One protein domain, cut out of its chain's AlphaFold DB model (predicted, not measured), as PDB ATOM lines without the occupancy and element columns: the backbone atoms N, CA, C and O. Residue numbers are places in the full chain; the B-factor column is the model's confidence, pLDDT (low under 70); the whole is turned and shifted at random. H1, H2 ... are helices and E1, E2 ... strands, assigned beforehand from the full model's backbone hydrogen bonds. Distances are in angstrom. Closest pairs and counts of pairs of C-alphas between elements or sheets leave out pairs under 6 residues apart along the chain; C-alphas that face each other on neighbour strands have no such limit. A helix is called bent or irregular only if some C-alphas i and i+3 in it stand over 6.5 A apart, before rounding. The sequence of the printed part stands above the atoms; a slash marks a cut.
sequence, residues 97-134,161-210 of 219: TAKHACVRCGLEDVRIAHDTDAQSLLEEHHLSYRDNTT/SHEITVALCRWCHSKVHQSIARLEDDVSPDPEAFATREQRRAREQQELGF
ATOM      1  N   THR A  97      93.990  84.855  91.512       92.19
ATOM      2  CA  THR A  97      94.358  86.268  91.506       92.19
ATOM      3  C   THR A  97      95.807  86.497  91.061       92.19
ATOM      4  O   THR A  97      96.741  85.833  91.509       92.19
ATOM      5  N   ALA A  98      96.029  87.546  90.268       85.19
ATOM      6  CA  ALA A  98      97.370  88.039  89.944       85.19
ATOM      7  C   ALA A  98      97.984  88.961  91.028       85.19
ATOM      8  O   ALA A  98      99.111  89.446  90.865       85.19
ATOM      9  N   LYS A  99      97.278  89.181  92.155       85.44
ATOM     10  CA  LYS A  99      97.731  89.970  93.321       85.44
ATOM     11  C   LYS A  99      98.127  91.407  92.971       85.44
ATOM     12  O   LYS A  99      99.205  91.861  93.337       85.44
ATOM     13  N   HIS A 100      97.253  92.127  92.269       88.44
ATOM     14  CA  HIS A 100      97.469  93.546  91.948       88.44
ATOM     15  C   HIS A 100      96.940  94.498  93.028       88.44
ATOM     16  O   HIS A 100      97.584  95.499  93.328       88.44
ATOM     17  N   ALA A 101      95.792  94.182  93.631       92.25
ATOM     18  CA  ALA A 101      95.188  94.981  94.692       92.25
ATOM     19  C   ALA A 101      94.371  94.108  95.652       92.25
ATOM     20  O   ALA A 101      93.842  93.066  95.267       92.25
ATOM     21  N   CYS A 102      94.271  94.540  96.907       93.94
ATOM     22  CA  CYS A 102      93.383  93.948  97.899       93.94
ATOM     23  C   CYS A 102      91.921  94.199  97.507       93.94
ATOM     24  O   CYS A 102      91.514  95.359  97.444       93.94
ATOM     25  N   VAL A 103      91.118  93.146  97.328       93.31
ATOM     26  CA  VAL A 103      89.702  93.284  96.921       93.31
ATOM     27  C   VAL A 103      88.844  94.017  97.963       93.31
ATOM     28  O   VAL A 103      87.904  94.712  97.605       93.31
ATOM     29  N   ARG A 104      89.207  93.935  99.252       92.50
ATOM     30  CA  ARG A 104      88.425  94.525 100.354       92.50
ATOM     31  C   ARG A 104      88.707  96.006 100.618       92.50
ATOM     32  O   ARG A 104      87.819  96.733 101.032       92.50
ATOM     33  N   CYS A 105      89.955  96.454 100.473       92.94
ATOM     34  CA  CYS A 105      90.340  97.831 100.829       92.94
ATOM     35  C   CYS A 105      91.086  98.586  99.723       92.94
ATOM     36  O   CYS A 105      91.536  99.707  99.945       92.94
ATOM     37  N   GLY A 106      91.288  97.972  98.555       91.81
ATOM     38  CA  GLY A 106      91.959  98.598  97.414       91.81
ATOM     39  C   GLY A 106      93.463  98.827  97.587       91.81
ATOM     40  O   GLY A 106      94.070  99.516  96.774       91.81
ATOM     41  N   LEU A 107      94.098  98.278  98.633       91.94
ATOM     42  CA  LEU A 107      95.547  98.396  98.811       91.94
ATOM     43  C   LEU A 107      96.275  97.706  97.650       91.94
ATOM     44  O   LEU A 107      96.206  96.488  97.521       91.94
ATOM     45  N   GLU A 108      96.977  98.480  96.833       90.94
ATOM     46  CA  GLU A 108      97.780  97.973  95.717       90.94
ATOM     47  C   GLU A 108      99.039  97.238  96.197       90.94
ATOM     48  O   GLU A 108      99.657  97.621  97.199       90.94
ATOM     49  N   ASP A 109      99.441  96.208  95.451       89.75
ATOM     50  CA  ASP A 109     100.760  95.598  95.606       89.75
ATOM     51  C   ASP A 109     101.840  96.545  95.071       89.75
ATOM     52  O   ASP A 109     101.696  97.143  94.007       89.75
ATOM     53  N   VAL A 110     102.941  96.661  95.812       85.56
ATOM     54  CA  VAL A 110     104.125  97.421  95.398       85.56
ATOM     55  C   VAL A 110     105.299  96.467  95.470       85.56
ATOM     56  O   VAL A 110     105.776  96.110  96.559       85.56
ATOM     57  N   ARG A 111     105.713  96.007  94.290       79.75
ATOM     58  CA  ARG A 111     106.825  95.076  94.126       79.75
ATOM     59  C   ARG A 111     108.108  95.865  94.030       79.75
ATOM     60  O   ARG A 111     108.167  96.885  93.362       79.75
ATOM     61  N   ILE A 112     109.129  95.371  94.708       76.19
ATOM     62  CA  ILE A 112     110.420  96.041  94.761       76.19
ATOM     63  C   ILE A 112     111.348  95.231  93.884       76.19
ATOM     64  O   ILE A 112     111.590  94.050  94.143       76.19
ATOM     65  N   ALA A 113     111.738  95.832  92.763       67.56
ATOM     66  CA  ALA A 113     112.585  95.165  91.797       67.56
ATOM     67  C   ALA A 113     113.924  94.843  92.474       67.56
ATOM     68  O   ALA A 113     114.488  95.668  93.172       67.56
ATOM     69  N   HIS A 114     114.439  93.630  92.273       68.75
ATOM     70  CA  HIS A 114     115.735  93.185  92.808       68.75
ATOM     71  C   HIS A 114     115.824  92.925  94.322       68.75
ATOM     72  O   HIS A 114     116.870  92.462  94.771       68.75
ATOM     73  N   ASP A 115     114.745  93.100  95.088       69.31
ATOM     74  CA  ASP A 115     114.665  92.618  96.471       69.31
ATOM     75  C   ASP A 115     113.870  91.306  96.526       69.31
ATOM     76  O   ASP A 115     112.643  91.292  96.640       69.31
ATOM     77  N   THR A 116     114.585  90.184  96.411       66.56
ATOM     78  CA  THR A 116     113.990  88.839  96.442       66.56
ATOM     79  C   THR A 116     113.446  88.446  97.814       66.56
ATOM     80  O   THR A 116     112.645  87.514  97.892       66.56
ATOM     81  N   ASP A 117     113.850  89.146  98.878       71.38
ATOM     82  CA  ASP A 117     113.418  88.875 100.251       71.38
ATOM     83  C   ASP A 117     112.179  89.709 100.638       71.38
ATOM     84  O   ASP A 117     111.480  89.405 101.613       71.38
ATOM     85  N   ALA A 118     111.841  90.739  99.852       73.19
ATOM     86  CA  ALA A 118     110.635  91.534 100.046       73.19
ATOM     87  C   ALA A 118     109.365  90.769  99.643       73.19
ATOM     88  O   ALA A 118     108.899  90.826  98.506       73.19
ATOM     89  N   GLN A 119     108.725  90.129 100.624       76.31
ATOM     90  CA  GLN A 119     107.399  89.518 100.462       76.31
ATOM     91  C   GLN A 119     106.366  90.531  99.944       76.31
ATOM     92  O   GLN A 119     106.404  91.693 100.341       76.31
ATOM     93  N   SER A 120     105.422  90.118  99.095       86.25
ATOM     94  CA  SER A 120     104.309  90.977  98.648       86.25
ATOM     95  C   SER A 120     103.480  91.495  99.836       86.25
ATOM     96  O   SER A 120     103.453  90.896 100.915       86.25
ATOM     97  N   LEU A 121     102.815  92.641  99.660       87.31
ATOM     98  CA  LEU A 121     101.825  93.105 100.642       87.31
ATOM     99  C   LEU A 121     100.525  92.305 100.577       87.31
ATOM    100  O   LEU A 121      99.742  92.342 101.533       87.31
ATOM    101  N   LEU A 122     100.302  91.627  99.451       93.25
ATOM    102  CA  LEU A 122      99.102  90.876  99.160       93.25
ATOM    103  C   LEU A 122      99.364  89.379  99.274       93.25
ATOM    104  O   LEU A 122     100.353  88.835  98.784       93.25
ATOM    105  N   GLU A 123      98.421  88.718  99.914       93.00
ATOM    106  CA  GLU A 123      98.363  87.287 100.117       93.00
ATOM    107  C   GLU A 123      97.197  86.722  99.311       93.00
ATOM    108  O   GLU A 123      96.217  87.406  99.003       93.00
ATOM    109  N   GLU A 124      97.334  85.455  98.945       94.12
ATOM    110  CA  GLU A 124      96.265  84.720  98.289       94.12
ATOM    111  C   GLU A 124      95.265  84.233  99.324       94.12
ATOM    112  O   GLU A 124      95.639  83.536 100.270       94.12
ATOM    113  N   HIS A 125      94.002  84.573  99.123       92.62
ATOM    114  CA  HIS A 125      92.906  84.117  99.954       92.62
ATOM    115  C   HIS A 125      91.999  83.201  99.136       92.62
ATOM    116  O   HIS A 125      91.492  83.590  98.085       92.62
ATOM    117  N   HIS A 126      91.825  81.969  99.605       91.94
ATOM    118  CA  HIS A 126      91.026  80.963  98.916       91.94
ATOM    119  C   HIS A 126      89.557  81.095  99.315       91.94
ATOM    120  O   HIS A 126      89.216  80.962 100.489       91.94
ATOM    121  N   LEU A 127      88.693  81.307  98.323       88.44
ATOM    122  CA  LEU A 127      87.239  81.279  98.500       88.44
ATOM    123  C   LEU A 127      86.685  79.869  98.308       88.44
ATOM    124  O   LEU A 127      85.742  79.461  98.982       88.44
ATOM    125  N   SER A 128      87.304  79.122  97.396       84.88
ATOM    126  CA  SER A 128      87.044  77.709  97.161       84.88
ATOM    127  C   SER A 128      88.362  77.003  96.870       84.88
ATOM    128  O   SER A 128      89.223  77.534  96.166       84.88
ATOM    129  N   TYR A 129      88.517  75.810  97.437       80.06
ATOM    130  CA  TYR A 129      89.666  74.948  97.200       80.06
ATOM    131  C   TYR A 129      89.310  73.925  96.130       80.06
ATOM    132  O   TYR A 129      88.192  73.405  96.107       80.06
ATOM    133  N   ARG A 130      90.286  73.575  95.291       75.69
ATOM    134  CA  ARG A 130      90.176  72.368  94.482       75.69
ATOM    135  C   ARG A 130      90.328  71.156  95.383       75.69
ATOM    136  O   ARG A 130      91.316  71.025  96.105       75.69
ATOM    137  N   ASP A 131      89.342  70.273  95.336       61.94
ATOM    138  CA  ASP A 131      89.401  69.016  96.060       61.94
ATOM    139  C   ASP A 131      90.283  68.052  95.261       61.94
ATOM    140  O   ASP A 131      89.946  67.623  94.157       61.94
ATOM    141  N   ASN A 132      91.464  67.745  95.794       54.16
ATOM    142  CA  ASN A 132      92.398  66.818  95.157       54.16
ATOM    143  C   ASN A 132      91.969  65.348  95.314       54.16
ATOM    144  O   ASN A 132      92.663  64.463  94.813       54.16
ATOM    145  N   THR A 133      90.855  65.062  95.999       48.47
ATOM    146  CA  THR A 133      90.398  63.685  96.248       48.47
ATOM    147  C   THR A 133      89.693  63.031  95.061       48.47
ATOM    148  O   THR A 133      89.490  61.820  95.074       48.47
ATOM    149  N   THR A 134      89.378  63.763  93.988       47.78
ATOM    150  CA  THR A 134      88.730  63.181  92.800       47.78
ATOM    151  C   THR A 134      89.742  62.838  91.700       47.78
ATOM    152  O   THR A 134      89.695  63.353  90.586       47.78
ATOM    153  N   SER A 161      84.682  71.056  92.503       77.81
ATOM    154  CA  SER A 161      85.499  71.835  93.431       77.81
ATOM    155  C   SER A 161      86.462  72.723  92.639       77.81
ATOM    156  O   SER A 161      87.580  72.335  92.299       77.81
ATOM    157  N   HIS A 162      86.009  73.926  92.287       88.50
ATOM    158  CA  HIS A 162      86.863  74.904  91.614       88.50
ATOM    159  C   HIS A 162      87.795  75.604  92.593       88.50
ATOM    160  O   HIS A 162      87.418  75.920  93.720       88.50
ATOM    161  N   GLU A 163      89.009  75.887  92.137       92.56
ATOM    162  CA  GLU A 163      89.939  76.752  92.856       92.56
ATOM    163  C   GLU A 163      89.668  78.200  92.449       92.56
ATOM    164  O   GLU A 163      89.840  78.576  91.285       92.56
ATOM    165  N   ILE A 164      89.207  78.989  93.416       91.50
ATOM    166  CA  ILE A 164      88.897  80.408  93.241       91.50
ATOM    167  C   ILE A 164      89.633  81.171  94.332       91.50
ATOM    168  O   ILE A 164      89.388  80.946  95.525       91.50
ATOM    169  N   THR A 165      90.534  82.065  93.926       94.12
ATOM    170  CA  THR A 165      91.346  82.848  94.859       94.12
ATOM    171  C   THR A 165      91.302  84.336  94.553       94.12
ATOM    172  O   THR A 165      91.308  84.768  93.403       94.12
ATOM    173  N   VAL A 166      91.290  85.133  95.619       94.75
ATOM    174  CA  VAL A 166      91.322  86.599  95.578       94.75
ATOM    175  C   VAL A 166      92.545  87.118  96.321       94.75
ATOM    176  O   VAL A 166      93.158  86.409  97.122       94.75
ATOM    177  N   ALA A 167      92.922  88.366  96.062       95.44
ATOM    178  CA  ALA A 167      94.036  89.000  96.752       95.44
ATOM    179  C   ALA A 167      93.541  89.800  97.955       95.44
ATOM    180  O   ALA A 167      92.665  90.660  97.828       95.44
ATOM    181  N   LEU A 168      94.151  89.567  99.114       94.75
ATOM    182  CA  LEU A 168      93.940  90.362 100.322       94.75
ATOM    183  C   LEU A 168      95.271  90.860 100.857       94.75
ATOM    184  O   LEU A 168      96.250  90.126 100.876       94.75
ATOM    185  N   CYS A 169      95.323  92.097 101.353       93.75
ATOM    186  CA  CYS A 169      96.487  92.510 102.129       93.75
ATOM    187  C   CYS A 169      96.544  91.725 103.446       93.75
ATOM    188  O   CYS A 169      95.490  91.373 103.988       93.75
ATOM    189  N   ARG A 170      97.744  91.510 103.999       91.94
ATOM    190  CA  ARG A 170      97.940  90.730 105.244       91.94
ATOM    191  C   ARG A 170      96.971  91.111 106.379       91.94
ATOM    192  O   ARG A 170      96.447  90.253 107.084       91.94
ATOM    193  N   TRP A 171      96.665  92.406 106.521       92.88
ATOM    194  CA  TRP A 171      95.751  92.915 107.548       92.88
ATOM    195  C   TRP A 171      94.290  92.542 107.269       92.88
ATOM    196  O   TRP A 171      93.567  92.152 108.185       92.88
ATOM    197  N   CYS A 172      93.833  92.651 106.019       92.62
ATOM    198  CA  CYS A 172      92.475  92.242 105.655       92.62
ATOM    199  C   CYS A 172      92.319  90.724 105.699       92.62
ATOM    200  O   CYS A 172      91.299  90.251 106.189       92.62
ATOM    201  N   HIS A 173      93.334  89.980 105.264       92.12
ATOM    202  CA  HIS A 173      93.331  88.524 105.296       92.12
ATOM    203  C   HIS A 173      93.153  87.992 106.724       92.12
ATOM    204  O   HIS A 173      92.245  87.205 106.996       92.12
ATOM    205  N   SER A 174      93.945  88.516 107.662       89.31
ATOM    206  CA  SER A 174      93.802  88.212 109.087       89.31
ATOM    207  C   SER A 174      92.407  88.571 109.617       89.31
ATOM    208  O   SER A 174      91.785  87.747 110.287       89.31
ATOM    209  N   LYS A 175      91.867  89.750 109.271       89.62
ATOM    210  CA  LYS A 175      90.522  90.174 109.704       89.62
ATOM    211  C   LYS A 175      89.420  89.235 109.206       89.62
ATOM    212  O   LYS A 175      88.538  88.898 109.996       89.62
ATOM    213  N   VAL A 176      89.458  88.789 107.951       88.12
ATOM    214  CA  VAL A 176      88.449  87.857 107.407       88.12
ATOM    215  C   VAL A 176      88.417  86.563 108.225       88.12
ATOM    216  O   VAL A 176      87.354  86.168 108.706       88.12
ATOM    217  N   HIS A 177      89.580  85.969 108.503       85.19
ATOM    218  CA  HIS A 177      89.656  84.727 109.275       85.19
ATOM    219  C   HIS A 177      89.366  84.894 110.772       85.19
ATOM    220  O   HIS A 177      88.734  84.028 111.372       85.19
ATOM    221  N   GLN A 178      89.819  85.985 111.397       83.00
ATOM    222  CA  GLN A 178      89.733  86.157 112.853       83.00
ATOM    223  C   GLN A 178      88.440  86.836 113.321       83.00
ATOM    224  O   GLN A 178      88.066  86.685 114.482       83.00
ATOM    225  N   SER A 179      87.763  87.594 112.453       73.12
ATOM    226  CA  SER A 179      86.595  88.408 112.829       73.12
ATOM    227  C   SER A 179      85.342  88.169 111.983       73.12
ATOM    228  O   SER A 179      84.341  88.845 112.202       73.12
ATOM    229  N   ILE A 180      85.359  87.195 111.061       71.50
ATOM    230  CA  ILE A 180      84.221  86.878 110.170       71.50
ATOM    231  C   ILE A 180      83.825  88.100 109.310       71.50
ATOM    232  O   ILE A 180      82.677  88.260 108.907       71.50
ATOM    233  N   ALA A 181      84.775  88.996 109.043       84.44
ATOM    234  CA  ALA A 181      84.539  90.157 108.193       84.44
ATOM    235  C   ALA A 181      84.257  89.733 106.745       84.44
ATOM    236  O   ALA A 181      84.790  88.716 106.288       84.44
ATOM    237  N   ARG A 182      83.455  90.520 106.019       88.50
ATOM    238  CA  ARG A 182      83.140  90.240 104.615       88.50
ATOM    239  C   ARG A 182      84.134  90.917 103.681       88.50
ATOM    240  O   ARG A 182      84.779  91.909 104.040       88.50
ATOM    241  N   LEU A 183      84.249  90.373 102.474       86.62
ATOM    242  CA  LEU A 183      85.042  90.982 101.409       86.62
ATOM    243  C   LEU A 183      84.375  92.221 100.826       86.62
ATOM    244  O   LEU A 183      85.079  93.171 100.513       86.62
ATOM    245  N   GLU A 184      83.045  92.222 100.738       82.94
ATOM    246  CA  GLU A 184      82.266  93.335 100.180       82.94
ATOM    247  C   GLU A 184      82.079  94.510 101.157       82.94
ATOM    248  O   GLU A 184      81.420  95.492 100.816       82.94
ATOM    249  N   ASP A 185      82.613  94.421 102.379       85.62
ATOM    250  CA  ASP A 185      82.539  95.530 103.329       85.62
ATOM    251  C   ASP A 185      83.300  96.745 102.768       85.62
ATOM    252  O   ASP A 185      84.461  96.621 102.373       85.62
ATOM    253  N   ASP A 186      82.690  97.933 102.798       80.56
ATOM    254  CA  ASP A 186      83.394  99.183 102.491       80.56
ATOM    255  C   ASP A 186      84.305  99.552 103.669       80.56
ATOM    256  O   ASP A 186      83.845  99.956 104.745       80.56
ATOM    257  N   VAL A 187      85.612  99.339 103.496       88.25
ATOM    258  CA  VAL A 187      86.597  99.529 104.561       88.25
ATOM    259  C   VAL A 187      87.788 100.332 104.066       88.25
ATOM    260  O   VAL A 187      88.478  99.966 103.115       88.25
ATOM    261  N   SER A 188      88.112 101.397 104.800       83.38
ATOM    262  CA  SER A 188      89.379 102.101 104.613       83.38
ATOM    263  C   SER A 188      90.569 101.204 104.994       83.38
ATOM    264  O   SER A 188      90.481 100.456 105.977       83.38
ATOM    265  N   PRO A 189      91.700 101.273 104.262       85.12
ATOM    266  CA  PRO A 189      92.905 100.536 104.613       85.12
ATOM    267  C   PRO A 189      93.347 100.803 106.049       85.12
ATOM    268  O   PRO A 189      93.202 101.907 106.573       85.12
ATOM    269  N   ASP A 190      93.944  99.787 106.664       88.88
ATOM    270  CA  ASP A 190      94.587  99.954 107.960       88.88
ATOM    271  C   ASP A 190      95.698 101.025 107.862       88.88
ATOM    272  O   ASP A 190      96.460 100.997 106.887       88.88
ATOM    273  N   PRO A 191      95.826 101.971 108.813       90.00
ATOM    274  CA  PRO A 191      96.868 102.997 108.757       90.00
ATOM    275  C   PRO A 191      98.280 102.412 108.635       90.00
ATOM    276  O   PRO A 191      99.115 102.959 107.913       90.00
ATOM    277  N   GLU A 192      98.537 101.273 109.285       86.94
ATOM    278  CA  GLU A 192      99.816 100.567 109.170       86.94
ATOM    279  C   GLU A 192     100.006  99.964 107.769       86.94
ATOM    280  O   GLU A 192     101.103 100.021 107.203       86.94
ATOM    281  N   ALA A 193      98.926  99.461 107.161       86.56
ATOM    282  CA  ALA A 193      98.945  98.971 105.785       86.56
ATOM    283  C   ALA A 193      99.305 100.080 104.796       86.56
ATOM    284  O   ALA A 193     100.151  99.891 103.917       86.56
ATOM    285  N   PHE A 194      98.700 101.257 104.971       87.31
ATOM    286  CA  PHE A 194      98.982 102.418 104.136       87.31
ATOM    287  C   PHE A 194     100.427 102.897 104.306       87.31
ATOM    288  O   PHE A 194     101.125 103.097 103.310       87.31
ATOM    289  N   ALA A 195     100.900 103.013 105.552       88.50
ATOM    290  CA  ALA A 195     102.276 103.403 105.851       88.50
ATOM    291  C   ALA A 195     103.295 102.431 105.234       88.50
ATOM    292  O   ALA A 195     104.267 102.868 104.620       88.50
ATOM    293  N   THR A 196     103.043 101.122 105.324       87.88
ATOM    294  CA  THR A 196     103.923 100.098 104.735       87.88
ATOM    295  C   THR A 196     103.976 100.217 103.211       87.88
ATOM    296  O   THR A 196     105.051 100.148 102.615       87.88
ATOM    297  N   ARG A 197     102.827 100.423 102.558       89.38
ATOM    298  CA  ARG A 197     102.770 100.625 101.104       89.38
ATOM    299  C   ARG A 197     103.522 101.885 100.680       89.38
ATOM    300  O   ARG A 197     104.252 101.850  99.694       89.38
ATOM    301  N   GLU A 198     103.389 102.976 101.428       91.56
ATOM    302  CA  GLU A 198     104.079 104.226 101.106       91.56
ATOM    303  C   GLU A 198     105.599 104.114 101.275       91.56
ATOM    304  O   GLU A 198     106.349 104.553 100.408       91.56
ATOM    305  N   GLN A 199     106.065 103.428 102.324       87.31
ATOM    306  CA  GLN A 199     107.487 103.104 102.488       87.31
ATOM    307  C   GLN A 199     108.030 102.307 101.296       87.31
ATOM    308  O   GLN A 199     109.140 102.559 100.829       87.31
ATOM    309  N   ARG A 200     107.239 101.365 100.774       87.88
ATOM    310  CA  ARG A 200     107.620 100.581  99.596       87.88
ATOM    311  C   ARG A 200     107.691 101.412  98.327       87.88
ATOM    312  O   ARG A 200     108.672 101.286  97.605       87.88
ATOM    313  N   ARG A 201     106.711 102.287  98.090       87.06
ATOM    314  CA  ARG A 201     106.735 103.220  96.952       87.06
ATOM    315  C   ARG A 201     107.946 104.141  97.014       87.06
ATOM    316  O   ARG A 201     108.603 104.345  96.003       87.06
ATOM    317  N   ALA A 202     108.278 104.646  98.201       86.94
ATOM    318  CA  ALA A 202     109.474 105.458  98.391       86.94
ATOM    319  C   ALA A 202     110.755 104.677  98.053       86.94
ATOM    320  O   ALA A 202     111.649 105.225  97.414       86.94
ATOM    321  N   ARG A 203     110.838 103.394  98.430       85.00
ATOM    322  CA  ARG A 203     111.983 102.534  98.094       85.00
ATOM    323  C   ARG A 203     112.070 102.227  96.597       85.00
ATOM    324  O   ARG A 203     113.135 102.391  96.019       85.00
ATOM    325  N   GLU A 204     110.960 101.867  95.958       85.69
ATOM    326  CA  GLU A 204     110.894 101.664  94.503       85.69
ATOM    327  C   GLU A 204     111.322 102.934  93.741       85.69
ATOM    328  O   GLU A 204     112.116 102.870  92.804       85.69
ATOM    329  N   GLN A 205     110.872 104.113  94.187       84.00
ATOM    330  CA  GLN A 205     111.293 105.398  93.619       84.00
ATOM    331  C   GLN A 205     112.786 105.683  93.812       84.00
ATOM    332  O   GLN A 205     113.392 106.296  92.939       84.00
ATOM    333  N   GLN A 206     113.385 105.263  94.931       83.75
ATOM    334  CA  GLN A 206     114.829 105.388  95.152       83.75
ATOM    335  C   GLN A 206     115.624 104.461  94.225       83.75
ATOM    336  O   GLN A 206     116.644 104.883  93.689       83.75
ATOM    337  N   GLU A 207     115.154 103.235  93.993       79.94
ATOM    338  CA  GLU A 207     115.806 102.265  93.098       79.94
ATOM    339  C   GLU A 207     115.721 102.673  91.623       79.94
ATOM    340  O   GLU A 207     116.687 102.525  90.875       79.94
ATOM    341  N   LEU A 208     114.581 103.231  91.209       76.00
ATOM    342  CA  LEU A 208     114.392 103.807  89.873       76.00
ATOM    343  C   LEU A 208     114.944 105.238  89.766       76.00
ATOM    344  O   LEU A 208     114.937 105.834  88.685       76.00
ATOM    345  N   GLY A 209     115.403 105.799  90.885       74.62
ATOM    346  CA  GLY A 209     115.887 107.160  91.003       74.62
ATOM    347  C   GLY A 209     117.179 107.355  90.221       74.62
ATOM    348  O   GLY A 209     118.229 106.811  90.552       74.62
ATOM    349  N   PHE A 210     117.120 108.177  89.179       68.75
ATOM    350  CA  PHE A 210     118.318 108.609  88.473       68.75
ATOM    351  C   PHE A 210     118.993 109.739  89.256       68.75
ATOM    352  O   PHE A 210     118.454 110.842  89.321       68.75
TER     353      PHE A 210
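What this domain is: This is residues 97 to 134 and 161 to 210 of the 219 residues of an uncharacterized protein of Haloquadratum walsbyi (strain DSM 16790 / HBSQ001) (UniProt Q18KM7). A two-stranded antiparallel ribbon, E1 and E2, has the short helix H1 folded back over it, mainly by E1, while the longer helix H2 leads away from the region where E2 passes into H1. A long stretch without a named element, residues 97 to 121, first passes beside E2, then loops out toward the end of the long axis where H2 ends, and returns to E1. The printed part has 88 residues, with two named strands and two named helices in the order E1, E2, H1, H2; the class is mixed, helices and strands, and under half of the residues are in named elements. The whole is loose, with a radius of gyration of the C-alphas of 15.0 A, and flat, spanning 53 by 30 by 16 A.

Where its parts are: The printed part begins at Thr 97, with its C-alpha at (94.358, 86.268, 91.506). E1 is residues 122 to 128, 18.0 A from first to last C-alpha, and begins at C-alpha 122, (99.102, 90.876, 99.160). After the cut comes E2, residues 163 to 169, 19.4 A long. H1 follows at once, residues 170 to 179, 13.8 A long. H2, residues 191 to 207, is 24.6 A long and ends at C-alpha 207, (115.806, 102.265, 93.098). Neither helix is bent.

How they stand to each other: E1 and E2 are antiparallel neighbours, with 147 degrees between their N-to-C directions. N 125 and O 166 are within hydrogen-bond range at 2.8 A, and so are N 168 and O 123 at 3.0 A. The C-alphas of Leu 122 and Cys 169 face each other at 4.3 A. E1 and H1 have 4 pairs of C-alphas within 8 A, the closest being those of Glu 123 and Arg 170, 6.2 A apart. E2 and H1 are near each other, with 5 pairs of C-alphas within 10 A. H1 and H2 are close but not clearly touching; their closest C-alphas, those of Trp 171 and Ala 193, are 7.1 A apart. These helices run opposite ways at a shallow tilt of 19 degrees. E2 and H2 have their closest C-alphas at Cys 169 and Ala 193, 7.8 A apart. E1 and H2 are apart. In H1 and H2 every O i to N i+4 pair is within hydrogen-bond range.

The domain as a whole: The two C-alphas farthest apart, those of Thr 134 and Phe 210, are 54.4 A from each other. Residues 135 to 160 are not printed, and C-alphas 134 and 161 are 9.3 A apart across this cut, in the link from E1 to E2. The link from E2 to H1 is tight, and the link from H1 to H2, 11 residues, is long. The mean pLDDT of the printed part is 84.3; residues 113 to 116, residues 131 to 134 and residue 210 are under 70.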